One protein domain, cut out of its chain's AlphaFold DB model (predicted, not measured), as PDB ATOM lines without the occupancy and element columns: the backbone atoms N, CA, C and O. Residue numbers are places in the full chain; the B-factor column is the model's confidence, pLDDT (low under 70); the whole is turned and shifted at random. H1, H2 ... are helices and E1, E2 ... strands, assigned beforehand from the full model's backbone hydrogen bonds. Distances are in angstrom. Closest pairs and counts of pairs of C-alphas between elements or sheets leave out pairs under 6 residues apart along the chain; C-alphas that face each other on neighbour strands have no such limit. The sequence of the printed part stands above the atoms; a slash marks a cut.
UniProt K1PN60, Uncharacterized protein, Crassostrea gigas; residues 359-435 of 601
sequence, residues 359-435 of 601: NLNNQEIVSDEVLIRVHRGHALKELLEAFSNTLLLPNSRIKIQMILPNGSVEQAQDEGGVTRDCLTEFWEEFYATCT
ATOM      1  N   ASN A 359     -37.126 -33.076   9.709       33.44
ATOM      2  CA  ASN A 359     -35.959 -33.539   8.961       33.44
ATOM      3  C   ASN A 359     -34.661 -33.341   9.776       33.44
ATOM      4  O   ASN A 359     -33.825 -32.500   9.452       33.44
ATOM      5  N   LEU A 360     -34.524 -34.107  10.863       45.78
ATOM      6  CA  LEU A 360     -33.548 -33.972  11.965       45.78
ATOM      7  C   LEU A 360     -32.050 -34.170  11.607       45.78
ATOM      8  O   LEU A 360     -31.231 -34.440  12.480       45.78
ATOM      9  N   ASN A 361     -31.639 -34.017  10.346       49.75
ATOM     10  CA  ASN A 361     -30.301 -34.416   9.870       49.75
ATOM     11  C   ASN A 361     -29.120 -33.626  10.483       49.75
ATOM     12  O   ASN A 361     -28.005 -34.144  10.518       49.75
ATOM     13  N   ASN A 362     -29.352 -32.399  10.965       51.19
ATOM     14  CA  ASN A 362     -28.325 -31.521  11.556       51.19
ATOM     15  C   ASN A 362     -28.526 -31.267  13.068       51.19
ATOM     16  O   ASN A 362     -27.854 -30.394  13.628       51.19
ATOM     17  N   GLN A 363     -29.451 -31.979  13.726       54.09
ATOM     18  CA  GLN A 363     -29.849 -31.711  15.113       54.09
ATOM     19  C   GLN A 363     -29.794 -32.952  15.998       54.09
ATOM     20  O   GLN A 363     -30.202 -34.040  15.605       54.09
ATOM     21  N   GLU A 364     -29.333 -32.754  17.228       52.62
ATOM     22  CA  GLU A 364     -29.291 -33.781  18.264       52.62
ATOM     23  C   GLU A 364     -29.862 -33.168  19.550       52.62
ATOM     24  O   GLU A 364     -29.325 -32.187  20.068       52.62
ATOM     25  N   ILE A 365     -30.998 -33.699  20.012       54.94
ATOM     26  CA  ILE A 365     -31.661 -33.277  21.253       54.94
ATOM     27  C   ILE A 365     -31.185 -34.219  22.356       54.94
ATOM     28  O   ILE A 365     -31.428 -35.426  22.285       54.94
ATOM     29  N   VAL A 366     -30.493 -33.679  23.359       46.78
ATOM     30  CA  VAL A 366     -29.914 -34.448  24.467       46.78
ATOM     31  C   VAL A 366     -30.311 -33.770  25.775       46.78
ATOM     32  O   VAL A 366     -29.682 -32.809  26.212       46.78
ATOM     33  N   SER A 367     -31.385 -34.268  26.395       49.78
ATOM     34  CA  SER A 367     -32.068 -33.593  27.511       49.78
ATOM     35  C   SER A 367     -32.464 -32.153  27.124       49.78
ATOM     36  O   SER A 367     -32.883 -31.924  25.990       49.78
ATOM     37  N   ASP A 368     -32.317 -31.177  28.025       62.59
ATOM     38  CA  ASP A 368     -32.629 -29.760  27.772       62.59
ATOM     39  C   ASP A 368     -31.661 -29.064  26.787       62.59
ATOM     40  O   ASP A 368     -31.787 -27.860  26.552       62.59
ATOM     41  N   GLU A 369     -30.669 -29.774  26.235       70.56
ATOM     42  CA  GLU A 369     -29.675 -29.229  25.306       70.56
ATOM     43  C   GLU A 369     -29.972 -29.594  23.845       70.56
ATOM     44  O   GLU A 369     -30.153 -30.758  23.479       70.56
ATOM     45  N   VAL A 370     -29.976 -28.567  22.989       79.12
ATOM     46  CA  VAL A 370     -30.168 -28.686  21.537       79.12
ATOM     47  C   VAL A 370     -28.841 -28.398  20.846       79.12
ATOM     48  O   VAL A 370     -28.387 -27.251  20.804       79.12
ATOM     49  N   LEU A 371     -28.218 -29.433  20.280       82.25
ATOM     50  CA  LEU A 371     -26.990 -29.294  19.502       82.25
ATOM     51  C   LEU A 371     -27.321 -28.967  18.040       82.25
ATOM     52  O   LEU A 371     -27.862 -29.801  17.315       82.25
ATOM     53  N   ILE A 372     -26.937 -27.769  17.594       86.44
ATOM     54  CA  ILE A 372     -27.013 -27.337  16.195       86.44
ATOM     55  C   ILE A 372     -25.616 -27.433  15.574       86.44
ATOM     56  O   ILE A 372     -24.680 -26.755  16.010       86.44
ATOM     57  N   ARG A 373     -25.470 -28.258  14.533       87.25
ATOM     58  CA  ARG A 373     -24.216 -28.395  13.776       87.25
ATOM     59  C   ARG A 373     -24.258 -27.511  12.525       87.25
ATOM     60  O   ARG A 373     -25.211 -27.595  11.752       87.25
ATOM     61  N   VAL A 374     -23.240 -26.664  12.347       89.69
ATOM     62  CA  VAL A 374     -23.184 -25.635  11.290       89.69
ATOM     63  C   VAL A 374     -21.865 -25.707  10.524       89.69
ATOM     64  O   VAL A 374     -20.788 -25.583  11.102       89.69
ATOM     65  N   HIS A 375     -21.925 -25.863   9.209       89.56
ATOM     66  CA  HIS A 375     -20.764 -25.898   8.333       89.56
ATOM     67  C   HIS A 375     -20.224 -24.491   8.051       89.56
ATOM     68  O   HIS A 375     -20.966 -23.562   7.719       89.56
ATOM     69  N   ARG A 376     -18.897 -24.344   8.122       84.94
ATOM     70  CA  ARG A 376     -18.180 -23.119   7.733       84.94
ATOM     71  C   ARG A 376     -18.504 -22.727   6.287       84.94
ATOM     72  O   ARG A 376     -18.202 -23.473   5.359       84.94
ATOM     73  N   GLY A 377     -19.059 -21.531   6.106       84.75
ATOM     74  CA  GLY A 377     -19.528 -20.997   4.825       84.75
ATOM     75  C   GLY A 377     -21.024 -21.201   4.552       84.75
ATOM     76  O   GLY A 377     -21.473 -20.854   3.461       84.75
ATOM     77  N   HIS A 378     -21.786 -21.749   5.506       88.69
ATOM     78  CA  HIS A 378     -23.211 -22.073   5.347       88.69
ATOM     79  C   HIS A 378     -24.111 -21.576   6.495       88.69
ATOM     80  O   HIS A 378     -25.302 -21.900   6.523       88.69
ATOM     81  N   ALA A 379     -23.575 -20.749   7.402       92.69
ATOM     82  CA  ALA A 379     -24.264 -20.295   8.612       92.69
ATOM     83  C   ALA A 379     -25.655 -19.678   8.371       92.69
ATOM     84  O   ALA A 379     -26.561 -19.948   9.157       92.69
ATOM     85  N   LEU A 380     -25.874 -18.910   7.289       94.38
ATOM     86  CA  LEU A 380     -27.205 -18.368   6.978       94.38
ATOM     87  C   LEU A 380     -28.234 -19.476   6.730       94.38
ATOM     88  O   LEU A 380     -29.301 -19.460   7.336       94.38
ATOM     89  N   LYS A 381     -27.922 -20.440   5.853       92.88
ATOM     90  CA  LYS A 381     -28.852 -21.526   5.512       92.88
ATOM     91  C   LYS A 381     -29.122 -22.411   6.722       92.88
ATOM     92  O   LYS A 381     -30.277 -22.685   7.018       92.88
ATOM     93  N   GLU A 382     -28.072 -22.870   7.397       93.00
ATOM     94  CA  GLU A 382     -28.212 -23.927   8.403       93.00
ATOM     95  C   GLU A 382     -28.743 -23.410   9.745       93.00
ATOM     96  O   GLU A 382     -29.489 -24.134  10.400       93.00
ATOM     97  N   LEU A 383     -28.480 -22.150  10.125       93.31
ATOM     98  CA  LEU A 383     -29.184 -21.552  11.265       93.31
ATOM     99  C   LEU A 383     -30.654 -21.257  10.941       93.31
ATOM    100  O   LEU A 383     -31.493 -21.478  11.806       93.31
ATOM    101  N   LEU A 384     -31.001 -20.819   9.723       93.50
ATOM    102  CA  LEU A 384     -32.413 -20.679   9.335       93.50
ATOM    103  C   LEU A 384     -33.132 -22.032   9.352       93.50
ATOM    104  O   LEU A 384     -34.195 -22.155   9.947       93.50
ATOM    105  N   GLU A 385     -32.544 -23.056   8.737       90.69
ATOM    106  CA  GLU A 385     -33.104 -24.409   8.699       90.69
ATOM    107  C   GLU A 385     -33.240 -25.016  10.100       90.69
ATOM    108  O   GLU A 385     -34.240 -25.670  10.379       90.69
ATOM    109  N   ALA A 386     -32.302 -24.738  11.010       88.56
ATOM    110  CA  ALA A 386     -32.451 -25.102  12.410       88.56
ATOM    111  C   ALA A 386     -33.586 -24.313  13.087       88.56
ATOM    112  O   ALA A 386     -34.582 -24.902  13.485       88.56
ATOM    113  N   PHE A 387     -33.491 -22.984  13.187       90.19
ATOM    114  CA  PHE A 387     -34.433 -22.166  13.966       90.19
ATOM    115  C   PHE A 387     -35.864 -22.091  13.380       90.19
ATOM    116  O   PHE A 387     -36.793 -21.724  14.104       90.19
ATOM    117  N   SER A 388     -36.070 -22.475  12.114       87.56
ATOM    118  CA  SER A 388     -37.406 -22.744  11.555       87.56
ATOM    119  C   SER A 388     -37.981 -24.088  12.013       87.56
ATOM    120  O   SER A 388     -39.171 -24.160  12.297       87.56
ATOM    121  N   ASN A 389     -37.160 -25.144  12.079       71.38
ATOM    122  CA  ASN A 389     -37.617 -26.518  12.321       71.38
ATOM    123  C   ASN A 389     -37.547 -26.956  13.798       71.38
ATOM    124  O   ASN A 389     -38.154 -27.964  14.159       71.38
ATOM    125  N   THR A 390     -36.820 -26.237  14.661       64.56
ATOM    126  CA  THR A 390     -36.726 -26.580  16.087       64.56
ATOM    127  C   THR A 390     -37.961 -26.122  16.863       64.56
ATOM    128  O   THR A 390     -38.233 -24.923  16.970       64.56
ATOM    129  N   LEU A 391     -38.621 -27.065  17.539       61.16
ATOM    130  CA  LEU A 391     -39.433 -26.779  18.723       61.16
ATOM    131  C   LEU A 391     -38.497 -26.418  19.889       61.16
ATOM    132  O   LEU A 391     -38.113 -27.269  20.686       61.16
ATOM    133  N   LEU A 392     -38.071 -25.154  19.941       64.75
ATOM    134  CA  LEU A 392     -37.323 -24.616  21.075       64.75
ATOM    135  C   LEU A 392     -38.272 -24.477  22.265       64.75
ATOM    136  O   LEU A 392     -39.101 -23.566  22.290       64.75
ATOM    137  N   LEU A 393     -38.141 -25.371  23.246       61.44
ATOM    138  CA  LEU A 393     -38.816 -25.212  24.529       61.44
ATOM    139  C   LEU A 393     -38.257 -23.954  25.226       61.44
ATOM    140  O   LEU A 393     -37.083 -23.627  25.021       61.44
ATOM    141  N   PRO A 394     -39.033 -23.254  26.078       56.25
ATOM    142  CA  PRO A 394     -38.620 -21.969  26.657       56.25
ATOM    143  C   PRO A 394     -37.287 -21.972  27.425       56.25
ATOM    144  O   PRO A 394     -36.697 -20.912  27.603       56.25
ATOM    145  N   ASN A 395     -36.814 -23.149  27.852       62.53
ATOM    146  CA  ASN A 395     -35.578 -23.346  28.616       62.53
ATOM    147  C   ASN A 395     -34.484 -24.128  27.847       62.53
ATOM    148  O   ASN A 395     -33.483 -24.516  28.450       62.53
ATOM    149  N   SER A 396     -34.659 -24.400  26.544       70.62
ATOM    150  CA  SER A 396     -33.699 -25.184  25.751       70.62
ATOM    151  C   SER A 396     -32.340 -24.484  25.624       70.62
ATOM    152  O   SER A 396     -32.220 -23.455  24.957       70.62
ATOM    153  N   ARG A 397     -31.279 -25.082  26.179       76.88
ATOM    154  CA  ARG A 397     -29.899 -24.599  26.014       76.88
ATOM    155  C   ARG A 397     -29.391 -24.938  24.611       76.88
ATOM    156  O   ARG A 397     -29.068 -26.087  24.311       76.88
ATOM    157  N   ILE A 398     -29.313 -23.940  23.732       83.81
ATOM    158  CA  ILE A 398     -28.841 -24.131  22.353       83.81
ATOM    159  C   ILE A 398     -27.312 -24.068  22.298       83.81
ATOM    160  O   ILE A 398     -26.708 -23.031  22.595       83.81
ATOM    161  N   LYS A 399     -26.689 -25.147  21.820       83.81
ATOM    162  CA  LYS A 399     -25.245 -25.249  21.596       83.81
ATOM    163  C   LYS A 399     -24.933 -25.281  20.105       83.81
ATOM    164  O   LYS A 399     -25.441 -26.135  19.385       83.81
ATOM    165  N   ILE A 400     -24.067 -24.380  19.637       86.31
ATOM    166  CA  ILE A 400     -23.623 -24.339  18.237       86.31
ATOM    167  C   ILE A 400     -22.237 -24.969  18.107       86.31
ATOM    168  O   ILE A 400     -21.286 -24.557  18.771       86.31
ATOM    169  N   GLN A 401     -22.117 -25.944  17.207       85.88
ATOM    170  CA  GLN A 401     -20.873 -26.633  16.875       85.88
ATOM    171  C   GLN A 401     -20.513 -26.377  15.408       85.88
ATOM    172  O   GLN A 401     -21.267 -26.748  14.508       85.88
ATOM    173  N   MET A 402     -19.349 -25.764  15.160       84.81
ATOM    174  CA  MET A 402     -18.874 -25.536  13.793       84.81
ATOM    175  C   MET A 402     -18.247 -26.801  13.200       84.81
ATOM    176  O   MET A 402     -17.457 -27.487  13.851       84.81
ATOM    177  N   ILE A 403     -18.578 -27.078  11.942       84.38
ATOM    178  CA  ILE A 403     -18.023 -28.160  11.132       84.38
ATOM    179  C   ILE A 403     -17.114 -27.548  10.062       84.38
ATOM    180  O   ILE A 403     -17.504 -26.640   9.319       84.38
ATOM    181  N   LEU A 404     -15.880 -28.037   9.989       79.81
ATOM    182  CA  LEU A 404     -14.876 -27.598   9.025       79.81
ATOM    183  C   LEU A 404     -15.149 -28.196   7.626       79.81
ATOM    184  O   LEU A 404     -15.781 -29.249   7.523       79.81
ATOM    185  N   PRO A 405     -14.620 -27.612   6.529       75.19
ATOM    186  CA  PRO A 405     -14.860 -28.099   5.158       75.19
ATOM    187  C   PRO A 405     -14.371 -29.528   4.847       75.19
ATOM    188  O   PRO A 405     -14.640 -30.048   3.768       75.19
ATOM    189  N   ASN A 406     -13.636 -30.161   5.763       77.44
ATOM    190  CA  ASN A 406     -13.222 -31.567   5.708       77.44
ATOM    191  C   ASN A 406     -14.193 -32.521   6.448       77.44
ATOM    192  O   ASN A 406     -13.874 -33.696   6.604       77.44
ATOM    193  N   GLY A 407     -15.324 -32.018   6.957       76.12
ATOM    194  CA  GLY A 407     -16.309 -32.775   7.737       76.12
ATOM    195  C   GLY A 407     -15.953 -32.992   9.214       76.12
ATOM    196  O   GLY A 407     -16.730 -33.615   9.932       76.12
ATOM    197  N   SER A 408     -14.805 -32.497   9.697       77.44
ATOM    198  CA  SER A 408     -14.434 -32.613  11.117       77.44
ATOM    199  C   SER A 408     -14.991 -31.464  11.961       77.44
ATOM    200  O   SER A 408     -15.081 -30.329  11.494       77.44
ATOM    201  N   VAL A 409     -15.329 -31.753  13.219       80.19
ATOM    202  CA  VAL A 409     -15.722 -30.745  14.215       80.19
ATOM    203  C   VAL A 409     -14.556 -29.792  14.497       80.19
ATOM    204  O   VAL A 409     -13.431 -30.230  14.743       80.19
ATOM    205  N   GLU A 410     -14.829 -28.489  14.498       78.69
ATOM    206  CA  GLU A 410     -13.868 -27.461  14.893       78.69
ATOM    207  C   GLU A 410     -13.595 -27.555  16.405       78.69
ATOM    208  O   GLU A 410     -14.490 -27.344  17.225       78.69
ATOM    209  N   GLN A 411     -12.360 -27.898  16.791       71.25
ATOM    210  CA  GLN A 411     -11.976 -27.964  18.202       71.25
ATOM    211  C   GLN A 411     -11.919 -26.557  18.803       71.25
ATOM    212  O   GLN A 411     -11.093 -25.735  18.408       71.25
ATOM    213  N   ALA A 412     -12.778 -26.299  19.787       64.00
ATOM    214  CA  ALA A 412     -12.875 -25.016  20.463       64.00
ATOM    215  C   ALA A 412     -13.228 -25.189  21.945       64.00
ATOM    216  O   ALA A 412     -13.845 -26.174  22.347       64.00
ATOM    217  N   GLN A 413     -12.833 -24.204  22.751       55.41
ATOM    218  CA  GLN A 413     -13.147 -24.124  24.173       55.41
ATOM    219  C   GLN A 413     -14.456 -23.339  24.365       55.41
ATOM    220  O   GLN A 413     -14.690 -22.334  23.689       55.41
ATOM    221  N   ASP A 414     -15.320 -23.817  25.260       54.44
ATOM    222  CA  ASP A 414     -16.777 -23.590  25.227       54.44
ATOM    223  C   ASP A 414     -17.250 -22.218  25.770       54.44
ATOM    224  O   ASP A 414     -18.343 -22.068  26.304       54.44
ATOM    225  N   GLU A 415     -16.429 -21.173  25.638       62.59
ATOM    226  CA  GLU A 415     -16.674 -19.824  26.186       62.59
ATOM    227  C   GLU A 415     -17.550 -18.935  25.269       62.59
ATOM    228  O   GLU A 415     -17.384 -17.708  25.185       62.59
ATOM    229  N   GLY A 416     -18.442 -19.547  24.484       69.06
ATOM    230  CA  GLY A 416     -19.290 -18.837  23.517       69.06
ATOM    231  C   GLY A 416     -18.516 -18.091  22.420       69.06
ATOM    232  O   GLY A 416     -19.030 -17.127  21.845       69.06
ATOM    233  N   GLY A 417     -17.258 -18.468  22.156       74.31
ATOM    234  CA  GLY A 417     -16.477 -17.949  21.027       74.31
ATOM    235  C   GLY A 417     -17.037 -18.454  19.697       74.31
ATOM    236  O   GLY A 417     -17.371 -17.657  18.825       74.31
ATOM    237  N   VAL A 418     -17.248 -19.773  19.617       80.69
ATOM    238  CA  VAL A 418     -17.837 -20.492  18.474       80.69
ATOM    239  C   VAL A 418     -19.158 -19.861  18.033       80.69
ATOM    240  O   VAL A 418     -19.304 -19.484  16.872       80.69
ATOM    241  N   THR A 419     -20.093 -19.660  18.968       84.12
ATOM    242  CA  THR A 419     -21.396 -19.051  18.673       84.12
ATOM    243  C   THR A 419     -21.270 -17.618  18.162       84.12
ATOM    244  O   THR A 419     -21.915 -17.268  17.179       84.12
ATOM    245  N   ARG A 420     -20.415 -16.779  18.764       84.25
ATOM    246  CA  ARG A 420     -20.206 -15.398  18.287       84.25
ATOM    247  C   ARG A 420     -19.575 -15.351  16.896       84.25
ATOM    248  O   ARG A 420     -19.919 -14.468  16.109       84.25
ATOM    249  N   ASP A 421     -18.694 -16.293  16.580       84.12
ATOM    250  CA  ASP A 421     -18.080 -16.413  15.259       84.12
ATOM    251  C   ASP A 421     -19.111 -16.894  14.215       84.12
ATOM    252  O   ASP A 421     -19.199 -16.301  13.140       84.12
ATOM    253  N   CYS A 422     -19.955 -17.874  14.559       89.12
ATOM    254  CA  CYS A 422     -21.064 -18.366  13.729       89.12
ATOM    255  C   CYS A 422     -22.139 -17.293  13.473       89.12
ATOM    256  O   CYS A 422     -22.517 -17.047  12.328       89.12
ATOM    257  N   LEU A 423     -22.570 -16.573  14.516       90.94
ATOM    258  CA  LEU A 423     -23.485 -15.435  14.386       90.94
ATOM    259  C   LEU A 423     -22.875 -14.328  13.516       90.94
ATOM    260  O   LEU A 423     -23.572 -13.734  12.698       90.94
ATOM    261  N   THR A 424     -21.568 -14.063  13.630       89.06
ATOM    262  CA  THR A 424     -20.903 -13.079  12.759       89.06
ATOM    263  C   THR A 424     -20.922 -13.523  11.292       89.06
ATOM    264  O   THR A 424     -21.181 -12.698  10.420       89.06
ATOM    265  N   GLU A 425     -20.694 -14.809  11.019       89.81
ATOM    266  CA  GLU A 425     -20.766 -15.411   9.680       89.81
ATOM    267  C   GLU A 425     -22.185 -15.289   9.087       89.81
ATOM    268  O   GLU A 425     -22.354 -14.730   8.000       89.81
ATOM    269  N   PHE A 426     -23.207 -15.682   9.860       95.19
ATOM    270  CA  PHE A 426     -24.631 -15.504   9.546       95.19
ATOM    271  C   PHE A 426     -24.968 -14.048   9.202       95.19
ATOM    272  O   PHE A 426     -25.577 -13.773   8.165       95.19
ATOM    273  N   TRP A 427     -24.546 -13.090  10.036       94.94
ATOM    274  CA  TRP A 427     -24.848 -11.678   9.817       94.94
ATOM    275  C   TRP A 427     -24.077 -11.079   8.634       94.94
ATOM    276  O   TRP A 427     -24.649 -10.263   7.911       94.94
ATOM    277  N   GLU A 428     -22.817 -11.463   8.378       91.12
ATOM    278  CA  GLU A 428     -22.098 -11.005   7.175       91.12
ATOM    279  C   GLU A 428     -22.836 -11.427   5.891       91.12
ATOM    280  O   GLU A 428     -22.979 -10.594   4.989       91.12
ATOM    281  N   GLU A 429     -23.366 -12.655   5.833       93.44
ATOM    282  CA  GLU A 429     -24.159 -13.135   4.696       93.44
ATOM    283  C   GLU A 429     -25.556 -12.488   4.642       93.44
ATOM    284  O   GLU A 429     -25.935 -11.950   3.600       93.44
ATOM    285  N   PHE A 430     -26.291 -12.426   5.758       96.69
ATOM    286  CA  PHE A 430     -27.616 -11.790   5.834       96.69
ATOM    287  C   PHE A 430     -27.576 -10.314   5.395       96.69
ATOM    288  O   PHE A 430     -28.422  -9.855   4.620       96.69
ATOM    289  N   TYR A 431     -26.551  -9.554   5.804       94.88
ATOM    290  CA  TYR A 431     -26.366  -8.170   5.348       94.88
ATOM    291  C   TYR A 431     -26.016  -8.048   3.854       94.88
ATOM    292  O   TYR A 431     -26.166  -6.962   3.285       94.88
ATOM    293  N   ALA A 432     -25.538  -9.119   3.217       91.44
ATOM    294  CA  ALA A 432     -25.215  -9.153   1.794       91.44
ATOM    295  C   ALA A 432     -26.389  -9.637   0.922       91.44
ATOM    296  O   ALA A 432     -26.551  -9.132  -0.189       91.44
ATOM    297  N   THR A 433     -27.200 -10.581   1.414       94.31
ATOM    298  CA  THR A 433     -28.214 -11.302   0.621       94.31
ATOM    299  C   THR A 433     -29.665 -11.020   1.029       94.31
ATOM    300  O   THR A 433     -30.559 -11.198   0.205       94.31
ATOM    301  N   CYS A 434     -29.931 -10.568   2.259       96.00
ATOM    302  CA  CYS A 434     -31.293 -10.364   2.784       96.00
ATOM    303  C   CYS A 434     -31.627  -8.898   3.109       96.00
ATOM    304  O   CYS A 434     -32.756  -8.608   3.500       96.00
ATOM    305  N   THR A 435     -30.687  -7.957   2.928       96.69
ATOM    306  CA  THR A 435     -30.908  -6.528   3.236       96.69
ATOM    307  C   THR A 435     -30.484  -5.569   2.122       96.69
ATOM    308  O   THR A 435     -29.381  -5.654   1.571       96.69
TER     309      THR A 435
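AT A GLANCE: This is residues 359 to 435 of the 601 residues of an uncharacterized protein of Crassostrea gigas (UniProt K1PN60). A small three-stranded sheet, with E2 between E1 and E3, has two helices packed on it: H1 over the side of E1 and E2, and H2 with its first residues, 417 to 423, near E3. The two helices meet nearly at right angles, and the later part of H2 runs on past the sheet, while a long loop, residues 404 to 416, joins E3 to H2. The 77 printed residues have three named strands and two named helices in the order E1, E2, H1, E3, H2; the sheet runs E1, E2, E3 and is mixed, and the class is mixed, helices and strands. The whole is compact, with a radius of gyration of the C-alphas of 12.4 A, and rounded, spanning 35 by 28 by 24 A.

IN THESE COORDINATES: The inner strand E2, residues 369 to 375, is 19.5 A long from first to last C-alpha. E1, residues 363 to 366, is 9.7 A long and begins at C-alpha 363 at (-29.849, -31.711, 15.113). E3, residues 397 to 403, is 19.4 A long. H1, residues 379 to 389, measures 15.2 A. H2, residues 417 to 433, measures 24.5 A and ends at C-alpha 433 at (-28.214, -11.302, 0.621).

HOW THE PARTS SIT: E2 and E3 are parallel neighbours at 24 degrees, with N 372 and O 399 within hydrogen-bond range at 2.8 A and N 401 and O 372 at 2.9 A. E1 and E2 form a hairpin, antiparallel at 155 degrees, with N 366 and O 369 within range at 2.9 A. E1 and E3, the edge strands, are apart. E2, H1 and E3 make a strand-helix-strand unit, two parallel neighbour strands with a helix between them along the chain, and its crossover is right-handed. H1 is on the sheet at a height of 8.8 A, over E1 and E2, slantwise to the strands at 51 degrees to E1 on the local plane; the closest C-alphas of E2 and H1 are those of Val 374 and Glu 382, 6.0 A apart. H2 is on the sheet at a height of 11.0 A, over E3 and only just over E2, where 3 of its C-alphas fall; it runs across the strands, at 73 degrees to E3 on the local plane. The closest C-alphas of E3 and H2 are those of Ile 400 and Thr 419, 5.8 A apart. H1 and H2 touch, about perpendicular at 82 degrees, closest at the C-alphas of Leu 380 and Phe 426, 4.6 A apart. In H1 and H2 every O i to N i+4 pair is within hydrogen-bond range.

THE WHOLE: The two C-alphas farthest apart are those of Ser 367 and Thr 435, at 36.4 A. The printed part has no cut. The link from E3 to H2 is long, with 13 residues. The mean pLDDT of the printed part is 77.8, and residues 359 to 368, 390 to 395 and 412 to 416 are under 70.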